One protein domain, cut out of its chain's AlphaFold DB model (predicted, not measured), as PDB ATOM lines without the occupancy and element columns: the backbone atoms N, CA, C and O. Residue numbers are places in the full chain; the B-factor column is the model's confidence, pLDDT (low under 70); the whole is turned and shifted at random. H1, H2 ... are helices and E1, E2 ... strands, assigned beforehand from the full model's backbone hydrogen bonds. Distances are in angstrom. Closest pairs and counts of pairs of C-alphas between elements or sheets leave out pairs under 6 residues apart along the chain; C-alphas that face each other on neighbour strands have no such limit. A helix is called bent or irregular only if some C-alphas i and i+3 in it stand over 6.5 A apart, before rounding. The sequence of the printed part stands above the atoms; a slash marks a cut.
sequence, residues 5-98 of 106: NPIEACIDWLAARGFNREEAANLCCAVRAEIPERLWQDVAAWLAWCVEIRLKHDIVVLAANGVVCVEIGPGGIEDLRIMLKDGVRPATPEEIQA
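Overview. This is residues 5 to 98 of the 106 residues of an uncharacterized protein of Pelomicrobium methylotrophicum (UniProt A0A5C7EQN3). A compact body, in which crossed helices H2, H3 and H4 pack round one strand, E1, of a small two-stranded sheet, has a thin tail: residues 90 to 98, ending in H6, stick out from it and make the length. H1 packs on H2, away from the sheet, and the short H5 packs on H3. The printed part has 94 residues, with six named helices and two named strands in the order H1, H2, H3, H4, E1, H5, E2, H6; the sheet, E1 - E2, is antiparallel and the class is mostly helix. The whole is compact, with a radius of gyration of the C-alphas of 14.0 A and spans of 42 by 30 by 24 A.

Along the chain. H1 is residues 6 to 15, 14.2 A long, beginning at C-alpha 6 (-31.657, -8.863, 11.309). H2, residues 21 to 30, is 14.0 A long. H3, residues 36 to 56, is 29.2 A long, with a kink of 53 degrees near residue 50; it is irregular, with C-alphas 52 and 55 9.4 A apart. H4 is residues 58 to 64. E1, residues 68 to 72, is 13.3 A long, H5 is residues 76 to 79, and E2, residues 80 to 84, is 13.4 A long. H6 is residues 93 to 98, ending at C-alpha 98 (-68.193, -22.320, -6.497).

Arrangement. H2 and H3 are the hub, touching three helices each. H1 and H2 touch, closest at the C-alphas of Ile 11 and Ala 24, 5.1 A apart, at a steep tilt of 52 degrees, opposite ways. H2 and H3 only just touch, with 3 pairs of C-alphas within 8 A, closest at Cys 28 and Val 43, 6.9 A. H2 and H4 touch at Glu 23 and Ala 64, their closest C-alphas, 4.3 A apart; at 71 degrees they are only just about perpendicular. H3 touches H5, closest at the C-alphas of Trp 46 and Ile 77, 7.0 A apart. H3 and H4 touch only at the corner, and only just, with 3 pairs within 8 A. The closest C-alphas of H2 and E1, Ala 30 and Cys 69, are 4.4 A apart. E1 and E2 are antiparallel, with N 69 and O 83 at 2.8 A and N 81 and O 71 at 2.9 A, within hydrogen-bond range. Residues 31 to 32 pair, parallel, with residues 70 to 71 of E1. Every O i to N i+4 pair is within hydrogen-bond range in H1, H2, H4 and H6, against 13 of 17 in H3; H5 is too short for such a pair.

Size, cuts and confidence. The two C-alphas farthest apart, Glu 37 and Ala 98, are 44.8 A apart. Without residues 90 to 98 the body spans 30 by 29 by 23 A. The printed part has no cut and no long link. Mean pLDDT of the printed part is 90.0; residue 55 is under 70.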
ATOM      1  N   ASN A   5     -29.213 -12.779  12.232       81.56
ATOM      2  CA  ASN A   5     -29.816 -12.262  11.014       81.56
ATOM      3  C   ASN A   5     -30.853 -11.190  11.413       81.56
ATOM      4  O   ASN A   5     -31.748 -11.498  12.207       81.56
ATOM      5  N   PRO A   6     -30.758  -9.945  10.909       81.56
ATOM      6  CA  PRO A   6     -31.657  -8.863  11.309       81.56
ATOM      7  C   PRO A   6     -33.135  -9.211  11.082       81.56
ATOM      8  O   PRO A   6     -33.992  -8.747  11.832       81.56
ATOM      9  N   ILE A   7     -33.434 -10.076  10.108       85.81
ATOM     10  CA  ILE A   7     -34.788 -10.587   9.870       85.81
ATOM     11  C   ILE A   7     -35.238 -11.509  11.011       85.81
ATOM     12  O   ILE A   7     -36.345 -11.342  11.514       85.81
ATOM     13  N   GLU A   8     -34.386 -12.430  11.470       90.38
ATOM     14  CA  GLU A   8     -34.701 -13.312  12.607       90.38
ATOM     15  C   GLU A   8     -34.909 -12.506  13.893       90.38
ATOM     16  O   GLU A   8     -35.859 -12.753  14.631       90.38
ATOM     17  N   ALA A   9     -34.104 -11.462  14.113       90.88
ATOM     18  CA  ALA A   9     -34.299 -10.553  15.241       90.88
ATOM     19  C   ALA A   9     -35.657  -9.823  15.175       90.88
ATOM     20  O   ALA A   9     -36.317  -9.649  16.204       90.88
ATOM     21  N   CYS A  10     -36.107  -9.425  13.979       92.06
ATOM     22  CA  CYS A  10     -37.436  -8.838  13.785       92.06
ATOM     23  C   CYS A  10     -38.554  -9.862  14.020       92.06
ATOM     24  O   CYS A  10     -39.546  -9.544  14.677       92.06
ATOM     25  N   ILE A  11     -38.384 -11.099  13.542       94.69
ATOM     26  CA  ILE A  11     -39.338 -12.195  13.756       94.69
ATOM     27  C   ILE A  11     -39.497 -12.479  15.251       94.69
ATOM     28  O   ILE A  11     -40.622 -12.531  15.746       94.69
ATOM     29  N   ASP A  12     -38.395 -12.600  15.989       94.69
ATOM     30  CA  ASP A  12     -38.420 -12.827  17.436       94.69
ATOM     31  C   ASP A  12     -39.076 -11.655  18.182       94.69
ATOM     32  O   ASP A  12     -39.869 -11.851  19.110       94.69
ATOM     33  N   TRP A  13     -38.807 -10.421  17.748       94.62
ATOM     34  CA  TRP A  13     -39.411  -9.218  18.316       94.62
ATOM     35  C   TRP A  13     -40.934  -9.156  18.111       94.62
ATOM     36  O   TRP A  13     -41.655  -8.749  19.033       94.62
ATOM     37  N   LEU A  14     -41.433  -9.578  16.944       94.56
ATOM     38  CA  LEU A  14     -42.866  -9.707  16.648       94.56
ATOM     39  C   LEU A  14     -43.495 -10.880  17.409       94.56
ATOM     40  O   LEU A  14     -44.581 -10.736  17.972       94.56
ATOM     41  N   ALA A  15     -42.795 -12.012  17.496       93.56
ATOM     42  CA  ALA A  15     -43.265 -13.188  18.220       93.56
ATOM     43  C   ALA A  15     -43.483 -12.888  19.708       93.56
ATOM     44  O   ALA A  15     -44.529 -13.211  20.274       93.56
ATOM     45  N   ALA A  16     -42.557 -12.146  20.325       94.00
ATOM     46  CA  ALA A  16     -42.694 -11.656  21.696       94.00
ATOM     47  C   ALA A  16     -43.910 -10.725  21.909       94.00
ATOM     48  O   ALA A  16     -44.285 -10.447  23.049       94.00
ATOM     49  N   ARG A  17     -44.534 -10.233  20.832       92.56
ATOM     50  CA  ARG A  17     -45.709  -9.343  20.848       92.56
ATOM     51  C   ARG A  17     -47.009 -10.038  20.448       92.56
ATOM     52  O   ARG A  17     -48.050  -9.381  20.403       92.56
ATOM     53  N   GLY A  18     -46.966 -11.356  20.257       91.19
ATOM     54  CA  GLY A  18     -48.147 -12.199  20.081       91.19
ATOM     55  C   GLY A  18     -48.464 -12.582  18.640       91.19
ATOM     56  O   GLY A  18     -49.504 -13.194  18.424       91.19
ATOM     57  N   PHE A  19     -47.596 -12.258  17.681       93.06
ATOM     58  CA  PHE A  19     -47.657 -12.863  16.351       93.06
ATOM     59  C   PHE A  19     -47.069 -14.272  16.409       93.06
ATOM     60  O   PHE A  19     -46.104 -14.520  17.134       93.06
ATOM     61  N   ASN A  20     -47.615 -15.212  15.648       94.69
ATOM     62  CA  ASN A  20     -46.915 -16.473  15.439       94.69
ATOM     63  C   ASN A  20     -45.709 -16.256  14.493       94.69
ATOM     64  O   ASN A  20     -45.568 -15.203  13.870       94.69
ATOM     65  N   ARG A  21     -44.797 -17.235  14.398       95.31
ATOM     66  CA  ARG A  21     -43.573 -17.067  13.590       95.31
ATOM     67  C   ARG A  21     -43.851 -16.889  12.097       95.31
ATOM     68  O   ARG A  21     -43.111 -16.162  11.445       95.31
ATOM     69  N   GLU A  22     -44.881 -17.541  11.565       95.69
ATOM     70  CA  GLU A  22     -45.253 -17.432  10.153       95.69
ATOM     71  C   GLU A  22     -45.819 -16.042   9.847       95.69
ATOM     72  O   GLU A  22     -45.363 -15.381   8.919       95.69
ATOM     73  N   GLU A  23     -46.724 -15.548  10.694       95.38
ATOM     74  CA  GLU A  23     -47.243 -14.180  10.630       95.38
ATOM     75  C   GLU A  23     -46.108 -13.158  10.713       95.38
ATOM     76  O   GLU A  23     -46.027 -12.246   9.895       95.38
ATOM     77  N   ALA A  24     -45.199 -13.331  11.675       95.56
ATOM     78  CA  ALA A  24     -44.051 -12.456  11.860       95.56
ATOM     79  C   ALA A  24     -43.129 -12.444  10.630       95.56
ATOM     80  O   ALA A  24     -42.730 -11.376  10.167       95.56
ATOM     81  N   ALA A  25     -42.830 -13.614  10.062       95.12
ATOM     82  CA  ALA A  25     -42.031 -13.726   8.846       95.12
ATOM     83  C   ALA A  25     -42.727 -13.061   7.649       95.12
ATOM     84  O   ALA A  25     -42.094 -12.312   6.902       95.12
ATOM     85  N   ASN A  26     -44.033 -13.276   7.492       95.62
ATOM     86  CA  ASN A  26     -44.813 -12.655   6.428       95.62
ATOM     87  C   ASN A  26     -44.841 -11.127   6.559       95.62
ATOM     88  O   ASN A  26     -44.643 -10.440   5.560       95.62
ATOM     89  N   LEU A  27     -44.995 -10.589   7.773       95.44
ATOM     90  CA  LEU A  27     -44.939  -9.147   8.028       95.44
ATOM     91  C   LEU A  27     -43.565  -8.550   7.704       95.44
ATOM     92  O   LEU A  27     -43.513  -7.486   7.088       95.44
ATOM     93  N   CYS A  28     -42.468  -9.227   8.057       93.81
ATOM     94  CA  CYS A  28     -41.113  -8.801   7.690       93.81
ATOM     95  C   CYS A  28     -40.903  -8.781   6.167       93.81
ATOM     96  O   CYS A  28     -40.253  -7.881   5.643       93.81
ATOM     97  N   CYS A  29     -41.469  -9.755   5.453       92.00
ATOM     98  CA  CYS A  29     -41.337  -9.896   4.002       92.00
ATOM     99  C   CYS A  29     -42.373  -9.094   3.195       92.00
ATOM    100  O   CYS A  29     -42.323  -9.101   1.964       92.00
ATOM    101  N   ALA A  30     -43.335  -8.444   3.854       94.12
ATOM    102  CA  ALA A  30     -44.394  -7.704   3.175       94.12
ATOM    103  C   ALA A  30     -43.888  -6.389   2.568       94.12
ATOM    104  O   ALA A  30     -44.429  -5.947   1.557       94.12
ATOM    105  N   VAL A  31     -42.864  -5.769   3.162       93.12
ATOM    106  CA  VAL A  31     -42.383  -4.446   2.747       93.12
ATOM    107  C   VAL A  31     -41.544  -4.532   1.479       93.12
ATOM    108  O   VAL A  31     -40.582  -5.296   1.388       93.12
ATOM    109  N   ARG A  32     -41.890  -3.690   0.511       89.94
ATOM    110  CA  ARG A  32     -41.106  -3.374  -0.679       89.94
ATOM    111  C   ARG A  32     -40.690  -1.906  -0.602       89.94
ATOM    112  O   ARG A  32     -41.415  -1.082  -0.050       89.94
ATOM    113  N   ALA A  33     -39.531  -1.590  -1.163       82.62
ATOM    114  CA  ALA A  33     -39.072  -0.218  -1.320       82.62
ATOM    115  C   ALA A  33     -38.594  -0.015  -2.756       82.62
ATOM    116  O   ALA A  33     -37.864  -0.850  -3.292       82.62
ATOM    117  N   GLU A  34     -38.988   1.104  -3.359       75.12
ATOM    118  CA  GLU A  34     -38.520   1.515  -4.688       75.12
ATOM    119  C   GLU A  34     -37.008   1.807  -4.678       75.12
ATOM    120  O   GLU A  34     -36.298   1.550  -5.648       75.12
ATOM    121  N   ILE A  35     -36.507   2.296  -3.538       78.44
ATOM    122  CA  ILE A  35     -35.102   2.623  -3.295       78.44
ATOM    123  C   ILE A  35     -34.578   1.699  -2.180       78.44
ATOM    124  O   ILE A  35     -35.058   1.806  -1.046       78.44
ATOM    125  N   PRO A  36     -33.599   0.811  -2.447       79.81
ATOM    126  CA  PRO A  36     -33.099  -0.163  -1.471       79.81
ATOM    127  C   PRO A  36     -32.637   0.446  -0.141       79.81
ATOM    128  O   PRO A  36     -32.824  -0.149   0.916       79.81
ATOM    129  N   GLU A  37     -32.074   1.653  -0.173       83.56
ATOM    130  CA  GLU A  37     -31.574   2.369   1.002       83.56
ATOM    131  C   GLU A  37     -32.689   2.737   1.993       83.56
ATOM    132  O   GLU A  37     -32.428   2.884   3.190       83.56
ATOM    133  N   ARG A  38     -33.934   2.868   1.516       82.56
ATOM    134  CA  ARG A  38     -35.102   3.163   2.358       82.56
ATOM    135  C   ARG A  38     -35.724   1.921   2.976       82.56
ATOM    136  O   ARG A  38     -36.379   2.041   4.008       82.56
ATOM    137  N   LEU A  39     -35.451   0.737   2.423       85.62
ATOM    138  CA  LEU A  39     -36.084  -0.515   2.836       85.62
ATOM    139  C   LEU A  39     -35.994  -0.743   4.348       85.62
ATOM    140  O   LEU A  39     -36.982  -1.103   4.973       85.62
ATOM    141  N   TRP A  40     -34.840  -0.480   4.960       85.69
ATOM    142  CA  TRP A  40     -34.669  -0.669   6.403       85.69
ATOM    143  C   TRP A  40     -35.496   0.298   7.253       85.69
ATOM    144  O   TRP A  40     -36.003  -0.088   8.305       85.69
ATOM    145  N   GLN A  41     -35.641   1.544   6.804       87.38
ATOM    146  CA  GLN A  41     -36.450   2.553   7.492       87.38
ATOM    147  C   GLN A  41     -37.936   2.215   7.360       87.38
ATOM    148  O   GLN A  41     -38.671   2.241   8.347       87.38
ATOM    149  N   ASP A  42     -38.341   1.821   6.155       91.25
ATOM    150  CA  ASP A  42     -39.710   1.448   5.826       91.25
ATOM    151  C   ASP A  42     -40.121   0.166   6.577       91.25
ATOM    152  O   ASP A  42     -41.182   0.128   7.197       91.25
ATOM    153  N   VAL A  43     -39.249  -0.849   6.644       92.19
ATOM    154  CA  VAL A  43     -39.465  -2.063   7.453       92.19
ATOM    155  C   VAL A  43     -39.663  -1.714   8.925       92.19
ATOM    156  O   VAL A  43     -40.615  -2.186   9.541       92.19
ATOM    157  N   ALA A  44     -38.811  -0.865   9.503       90.50
ATOM    158  CA  ALA A  44     -38.944  -0.491  10.909       90.50
ATOM    159  C   ALA A  44     -40.267   0.243  11.191       90.50
ATOM    160  O   ALA A  44     -40.956  -0.085  12.160       90.50
ATOM    161  N   ALA A  45     -40.640   1.202  10.337       92.06
ATOM    162  CA  ALA A  45     -41.892   1.947  10.459       92.06
ATOM    163  C   ALA A  45     -43.119   1.031  10.322       92.06
ATOM    164  O   ALA A  45     -44.036   1.096  11.142       92.06
ATOM    165  N   TRP A  46     -43.101   0.133   9.334       93.94
ATOM    166  CA  TRP A  46     -44.141  -0.866   9.106       93.94
ATOM    167  C   TRP A  46     -44.330  -1.779  10.318       93.94
ATOM    168  O   TRP A  46     -45.436  -1.891  10.841       93.94
ATOM    169  N   LEU A  47     -43.252  -2.394  10.812       94.50
ATOM    170  CA  LEU A  47     -43.328  -3.343  11.922       94.50
ATOM    171  C   LEU A  47     -43.777  -2.676  13.227       94.50
ATOM    172  O   LEU A  47     -44.552  -3.264  13.985       94.50
ATOM    173  N   ALA A  48     -43.325  -1.444  13.484       93.56
ATOM    174  CA  ALA A  48     -43.787  -0.657  14.622       93.56
ATOM    175  C   ALA A  48     -45.298  -0.398  14.543       93.56
ATOM    176  O   ALA A  48     -46.017  -0.642  15.515       93.56
ATOM    177  N   TRP A  49     -45.784   0.008  13.369       93.31
ATOM    178  CA  TRP A  49     -47.204   0.249  13.140       93.31
ATOM    179  C   TRP A  49     -48.038  -1.032  13.267       93.31
ATOM    180  O   TRP A  49     -49.031  -1.046  13.992       93.31
ATOM    181  N   CYS A  50     -47.598  -2.148  12.673       93.75
ATOM    182  CA  CYS A  50     -48.266  -3.445  12.805       93.75
ATOM    183  C   CYS A  50     -48.445  -3.869  14.263       93.75
ATOM    184  O   CYS A  50     -49.459  -4.469  14.606       93.75
ATOM    185  N   VAL A  51     -47.487  -3.566  15.139       92.56
ATOM    186  CA  VAL A  51     -47.601  -3.859  16.572       92.56
ATOM    187  C   VAL A  51     -48.599  -2.937  17.268       92.56
ATOM    188  O   VAL A  51     -49.347  -3.404  18.131       92.56
ATOM    189  N   GLU A  52     -48.604  -1.652  16.919       91.88
ATOM    190  CA  GLU A  52     -49.500  -0.650  17.501       91.88
ATOM    191  C   GLU A  52     -50.966  -0.971  17.199       91.88
ATOM    192  O   GLU A  52     -51.793  -1.085  18.109       91.88
ATOM    193  N   ILE A  53     -51.281  -1.181  15.921       88.00
ATOM    194  CA  ILE A  53     -52.651  -1.448  15.484       88.00
ATOM    195  C   ILE A  53     -53.026  -2.935  15.572       88.00
ATOM    196  O   ILE A  53     -54.210  -3.262  15.681       88.00
ATOM    197  N   ARG A  54     -52.043  -3.845  15.623       79.56
ATOM    198  CA  ARG A  54     -52.221  -5.311  15.597       79.56
ATOM    199  C   ARG A  54     -53.067  -5.775  14.402       79.56
ATOM    200  O   ARG A  54     -53.277  -5.056  13.432       79.56
ATOM    201  N   LEU A  55     -53.624  -6.980  14.511       65.94
ATOM    202  CA  LEU A  55     -54.621  -7.563  13.606       65.94
ATOM    203  C   LEU A  55     -55.980  -6.823  13.609       65.94
ATOM    204  O   LEU A  55     -56.981  -7.391  13.190       65.94
ATOM    205  N   LYS A  56     -56.063  -5.585  14.123       75.19
ATOM    206  CA  LYS A  56     -57.315  -4.806  14.114       75.19
ATOM    207  C   LYS A  56     -57.573  -4.123  12.777       75.19
ATOM    208  O   LYS A  56     -58.682  -3.652  12.557       75.19
ATOM    209  N   HIS A  57     -56.556  -4.030  11.924       81.12
ATOM    210  CA  HIS A  57     -56.689  -3.479  10.587       81.12
ATOM    211  C   HIS A  57     -56.515  -4.594   9.561       81.12
ATOM    212  O   HIS A  57     -55.534  -5.341   9.612       81.12
ATOM    213  N   ASP A  58     -57.433  -4.649   8.596       88.38
ATOM    214  CA  ASP A  58     -57.474  -5.697   7.569       88.38
ATOM    215  C   ASP A  58     -56.142  -5.853   6.834       88.38
ATOM    216  O   ASP A  58     -55.721  -6.966   6.541       88.38
ATOM    217  N   ILE A  59     -55.411  -4.756   6.612       90.69
ATOM    218  CA  ILE A  59     -54.122  -4.796   5.929       90.69
ATOM    219  C   ILE A  59     -53.057  -5.597   6.684       90.69
ATOM    220  O   ILE A  59     -52.293  -6.328   6.061       90.69
ATOM    221  N   VAL A  60     -53.023  -5.519   8.019       91.31
ATOM    222  CA  VAL A  60     -52.068  -6.288   8.830       91.31
ATOM    223  C   VAL A  60     -52.449  -7.756   8.823       91.31
ATOM    224  O   VAL A  60     -51.572  -8.606   8.730       91.31
ATOM    225  N   VAL A  61     -53.749  -8.064   8.853       92.75
ATOM    226  CA  VAL A  61     -54.241  -9.441   8.719       92.75
ATOM    227  C   VAL A  61     -53.840 -10.012   7.361       92.75
ATOM    228  O   VAL A  61     -53.249 -11.087   7.300       92.75
ATOM    229  N   LEU A  62     -54.095  -9.286   6.272       93.56
ATOM    230  CA  LEU A  62     -53.740  -9.709   4.917       93.56
ATOM    231  C   LEU A  62     -52.225  -9.898   4.759       93.56
ATOM    232  O   LEU A  62     -51.787 -10.890   4.177       93.56
ATOM    233  N   ALA A  63     -51.421  -8.983   5.300       94.81
ATOM    234  CA  ALA A  63     -49.967  -9.075   5.235       94.81
ATOM    235  C   ALA A  63     -49.430 -10.235   6.085       94.81
ATOM    236  O   ALA A  63     -48.596 -10.995   5.607       94.81
ATOM    237  N   ALA A  64     -49.950 -10.435   7.299       95.06
ATOM    238  CA  ALA A  64     -49.580 -11.548   8.176       95.06
ATOM    239  C   ALA A  64     -49.952 -12.918   7.576       95.06
ATOM    240  O   ALA A  64     -49.234 -13.894   7.773       95.06
ATOM    241  N   ASN A  65     -51.018 -12.981   6.773       94.06
ATOM    242  CA  ASN A  65     -51.396 -14.167   5.995       94.06
ATOM    243  C   ASN A  65     -50.649 -14.278   4.649       94.06
ATOM    244  O   ASN A  65     -50.948 -15.156   3.844       94.06
ATOM    245  N   GLY A  66     -49.694 -13.385   4.371       93.88
ATOM    246  CA  GLY A  66     -48.865 -13.435   3.168       93.88
ATOM    247  C   GLY A  66     -49.605 -13.113   1.866       93.88
ATOM    248  O   GLY A  66     -49.122 -13.479   0.797       93.88
ATOM    249  N   VAL A  67     -50.755 -12.440   1.936       94.81
ATOM    250  CA  VAL A  67     -51.618 -12.142   0.778       94.81
ATOM    251  C   VAL A  67     -51.146 -10.903   0.018       94.81
ATOM    252  O   VAL A  67     -51.292 -10.816  -1.202       94.81
ATOM    253  N   VAL A  68     -50.576  -9.936   0.734       95.00
ATOM    254  CA  VAL A  68     -50.221  -8.619   0.195       95.00
ATOM    255  C   VAL A  68     -48.770  -8.257   0.475       95.00
ATOM    256  O   VAL A  68     -48.163  -8.722   1.439       95.00
ATOM    257  N   CYS A  69     -48.246  -7.376  -0.367       94.75
ATOM    258  CA  CYS A  69     -47.057  -6.585  -0.108       94.75
ATOM    259  C   CYS A  69     -47.453  -5.117   0.085       94.75
ATOM    260  O   CYS A  69     -48.487  -4.667  -0.418       94.75
ATOM    261  N   VAL A  70     -46.610  -4.372   0.789       93.75
ATOM    262  CA  VAL A  70     -46.804  -2.953   1.075       93.75
ATOM    263  C   VAL A  70     -45.586  -2.156   0.640       93.75
ATOM    264  O   VAL A  70     -44.460  -2.639   0.720       93.75
ATOM    265  N   GLU A  71     -45.809  -0.932   0.195       93.94
ATOM    266  CA  GLU A  71     -44.762   0.048  -0.080       93.94
ATOM    267  C   GLU A  71     -45.093   1.329   0.683       93.94
ATOM    268  O   GLU A  71     -46.251   1.750   0.726       93.94
ATOM    269  N   ILE A  72     -44.080   1.929   1.307       91.38
ATOM    270  CA  ILE A  72     -44.230   3.160   2.081       91.38
ATOM    271  C   ILE A  72     -43.793   4.337   1.214       91.38
ATOM    272  O   ILE A  72     -42.624   4.480   0.852       91.38
ATOM    273  N   GLY A  73     -44.749   5.196   0.875       89.50
ATOM    274  CA  GLY A  73     -44.498   6.382   0.078       89.50
ATOM    275  C   GLY A  73     -43.764   7.493   0.847       89.50
ATOM    276  O   GLY A  73     -43.369   7.342   2.009       89.50
ATOM    277  N   PRO A  74     -43.524   8.649   0.206       87.00
ATOM    278  CA  PRO A  74     -42.881   9.800   0.843       87.00
ATOM    279  C   PRO A  74     -43.627  10.337   2.076       87.00
ATOM    280  O   PRO A  74     -42.999  10.964   2.924       87.00
ATOM    281  N   GLY A  75     -44.938  10.087   2.185       87.06
ATOM    282  CA  GLY A  75     -45.752  10.455   3.350       87.06
ATOM    283  C   GLY A  75     -45.601   9.533   4.570       87.06
ATOM    284  O   GLY A  75     -46.256   9.757   5.582       87.06
ATOM    285  N   GLY A  76     -44.751   8.501   4.507       86.44
ATOM    286  CA  GLY A  76     -44.611   7.523   5.587       86.44
ATOM    287  C   GLY A  76     -45.799   6.560   5.644       86.44
ATOM    288  O   GLY A  76     -46.412   6.267   4.623       86.44
ATOM    289  N   ILE A  77     -46.127   6.048   6.835       87.56
ATOM    290  CA  ILE A  77     -47.204   5.054   7.023       87.56
ATOM    291  C   ILE A  77     -48.581   5.560   6.573       87.56
ATOM    292  O   ILE A  77     -49.436   4.758   6.208       87.56
ATOM    293  N   GLU A  78     -48.794   6.875   6.542       87.81
ATOM    294  CA  GLU A  78     -50.028   7.473   6.017       87.81
ATOM    295  C   GLU A  78     -50.142   7.365   4.483       87.81
ATOM    296  O   GLU A  78     -51.242   7.436   3.941       87.81
ATOM    297  N   ASP A  79     -49.026   7.145   3.785       90.38
ATOM    298  CA  ASP A  79     -48.929   6.945   2.334       90.38
ATOM    299  C   ASP A  79     -48.559   5.484   2.027       90.38
ATOM    300  O   ASP A  79     -47.557   5.179   1.375       90.38
ATOM    301  N   LEU A  80     -49.348   4.555   2.576       91.00
ATOM    302  CA  LEU A  80     -49.166   3.119   2.379       91.00
ATOM    303  C   LEU A  80     -49.826   2.667   1.073       91.00
ATOM    304  O   LEU A  80     -51.038   2.791   0.886       91.00
ATOM    305  N   ARG A  81     -49.038   2.064   0.185       92.69
ATOM    306  CA  ARG A  81     -49.522   1.447  -1.055       92.69
ATOM    307  C   ARG A  81     -49.594  -0.057  -0.875       92.69
ATOM    308  O   ARG A  81     -48.650  -0.673  -0.388       92.69
ATOM    309  N   ILE A  82     -50.714  -0.646  -1.275       92.56
ATOM    310  CA  ILE A  82     -51.020  -2.061  -1.056       92.56
ATOM    311  C   ILE A  82     -51.066  -2.769  -2.403       92.56
ATOM    312  O   ILE A  82     -51.719  -2.304  -3.336       92.56
ATOM    313  N   MET A  83     -50.394  -3.910  -2.494       93.06
ATOM    314  CA  MET A  83     -50.344  -4.729  -3.701       93.06
ATOM    315  C   MET A  83     -50.602  -6.185  -3.335       93.06
ATOM    316  O   MET A  83     -50.199  -6.637  -2.266       93.06
ATOM    317  N   LEU A  84     -51.223  -6.946  -4.234       92.62
ATOM    318  CA  LEU A  84     -51.262  -8.399  -4.085       92.62
ATOM    319  C   LEU A  84     -49.845  -8.963  -4.207       92.62
ATOM    320  O   LEU A  84     -49.055  -8.512  -5.040       92.62
ATOM    321  N   LYS A  85     -49.525  -9.946  -3.367       91.31
ATOM    322  CA  LYS A  85     -48.269 -10.683  -3.483       91.31
ATOM    323  C   LYS A  85     -48.285 -11.506  -4.769       91.31
ATOM    324  O   LYS A  85     -49.328 -12.000  -5.191       91.31
ATOM    325  N   ASP A  86     -47.121 -11.675  -5.382       86.56
ATOM    326  CA  ASP A  86     -46.966 -12.457  -6.604       86.56
ATOM    327  C   ASP A  86     -47.591 -13.857  -6.441       86.56
ATOM    328  O   ASP A  86     -47.366 -14.545  -5.444       86.56
ATOM    329  N   GLY A  87     -48.403 -14.267  -7.419       85.00
ATOM    330  CA  GLY A  87     -49.164 -15.522  -7.377       85.00
ATOM    331  C   GLY A  87     -50.541 -15.418  -6.709       85.00
ATOM    332  O   GLY A  87     -51.364 -16.313  -6.896       85.00
ATOM    333  N   VAL A  88     -50.836 -14.320  -6.010       87.06
ATOM    334  CA  VAL A  88     -52.187 -13.993  -5.543       87.06
ATOM    335  C   VAL A  88     -52.899 -13.182  -6.622       87.06
ATOM    336  O   VAL A  88     -52.377 -12.187  -7.122       87.06
ATOM    337  N   ARG A  89     -54.117 -13.597  -6.977       90.38
ATOM    338  CA  ARG A  89     -54.975 -12.882  -7.925       90.38
ATOM    339  C   ARG A  89     -56.387 -12.723  -7.371       90.38
ATOM    340  O   ARG A  89     -56.792 -13.531  -6.533       90.38
ATOM    341  N   PRO A  90     -57.157 -11.747  -7.873       85.94
ATOM    342  CA  PRO A  90     -58.591 -11.734  -7.650       85.94
ATOM    343  C   PRO A  90     -59.209 -13.071  -8.080       85.94
ATOM    344  O   PRO A  90     -58.836 -13.643  -9.114       85.94
ATOM    345  N   ALA A  91     -60.126 -13.577  -7.261       86.75
ATOM    346  CA  ALA A  91     -60.933 -14.734  -7.623       86.75
ATOM    347  C   ALA A  91     -61.828 -14.378  -8.818       86.75
ATOM    348  O   ALA A  91     -62.310 -13.247  -8.915       86.75
ATOM    349  N   THR A  92     -62.047 -15.327  -9.728       90.44
ATOM    350  CA  THR A  92     -63.016 -15.117 -10.809       90.44
ATOM    351  C   THR A  92     -64.445 -15.245 -10.269       90.44
ATOM    352  O   THR A  92     -64.654 -15.878  -9.228       90.44
ATOM    353  N   PRO A  93     -65.459 -14.686 -10.955       91.19
ATOM    354  CA  PRO A  93     -66.856 -14.865 -10.562       91.19
ATOM    355  C   PRO A  93     -67.256 -16.339 -10.395       91.19
ATOM    356  O   PRO A  93     -67.971 -16.677  -9.455       91.19
ATOM    357  N   GLU A  94     -66.752 -17.229 -11.256       91.88
ATOM    358  CA  GLU A  94     -67.025 -18.667 -11.192       91.88
ATOM    359  C   GLU A  94     -66.444 -19.307  -9.926       91.88
ATOM    360  O   GLU A  94     -67.096 -20.137  -9.297       91.88
ATOM    361  N   GLU A  95     -65.236 -18.906  -9.525       90.75
ATOM    362  CA  GLU A  95     -64.594 -19.391  -8.299       90.75
ATOM    363  C   GLU A  95     -65.317 -18.888  -7.047       90.75
ATOM    364  O   GLU A  95     -65.522 -19.655  -6.105       90.75
ATOM    365  N   ILE A  96     -65.761 -17.626  -7.057       89.38
ATOM    366  CA  ILE A  96     -66.576 -17.044  -5.981       89.38
ATOM    367  C   ILE A  96     -67.884 -17.827  -5.845       89.38
ATOM    368  O   ILE A  96     -68.263 -18.216  -4.739       89.38
ATOM    369  N   GLN A  97     -68.548 -18.108  -6.966       89.56
ATOM    370  CA  GLN A  97     -69.804 -18.845  -6.969       89.56
ATOM    371  C   GLN A  97     -69.623 -20.306  -6.530       89.56
ATOM    372  O   GLN A  97     -70.436 -20.816  -5.758       89.56
ATOM    373  N   ALA A  98     -68.536 -20.967  -6.942       90.12
ATOM    374  CA  ALA A  98     -68.193 -22.320  -6.497       90.12
ATOM    375  C   ALA A  98     -67.909 -22.396  -4.985       90.12
ATOM    376  O   ALA A  98     -68.218 -23.406  -4.354       90.12
TER     377      ALA A  98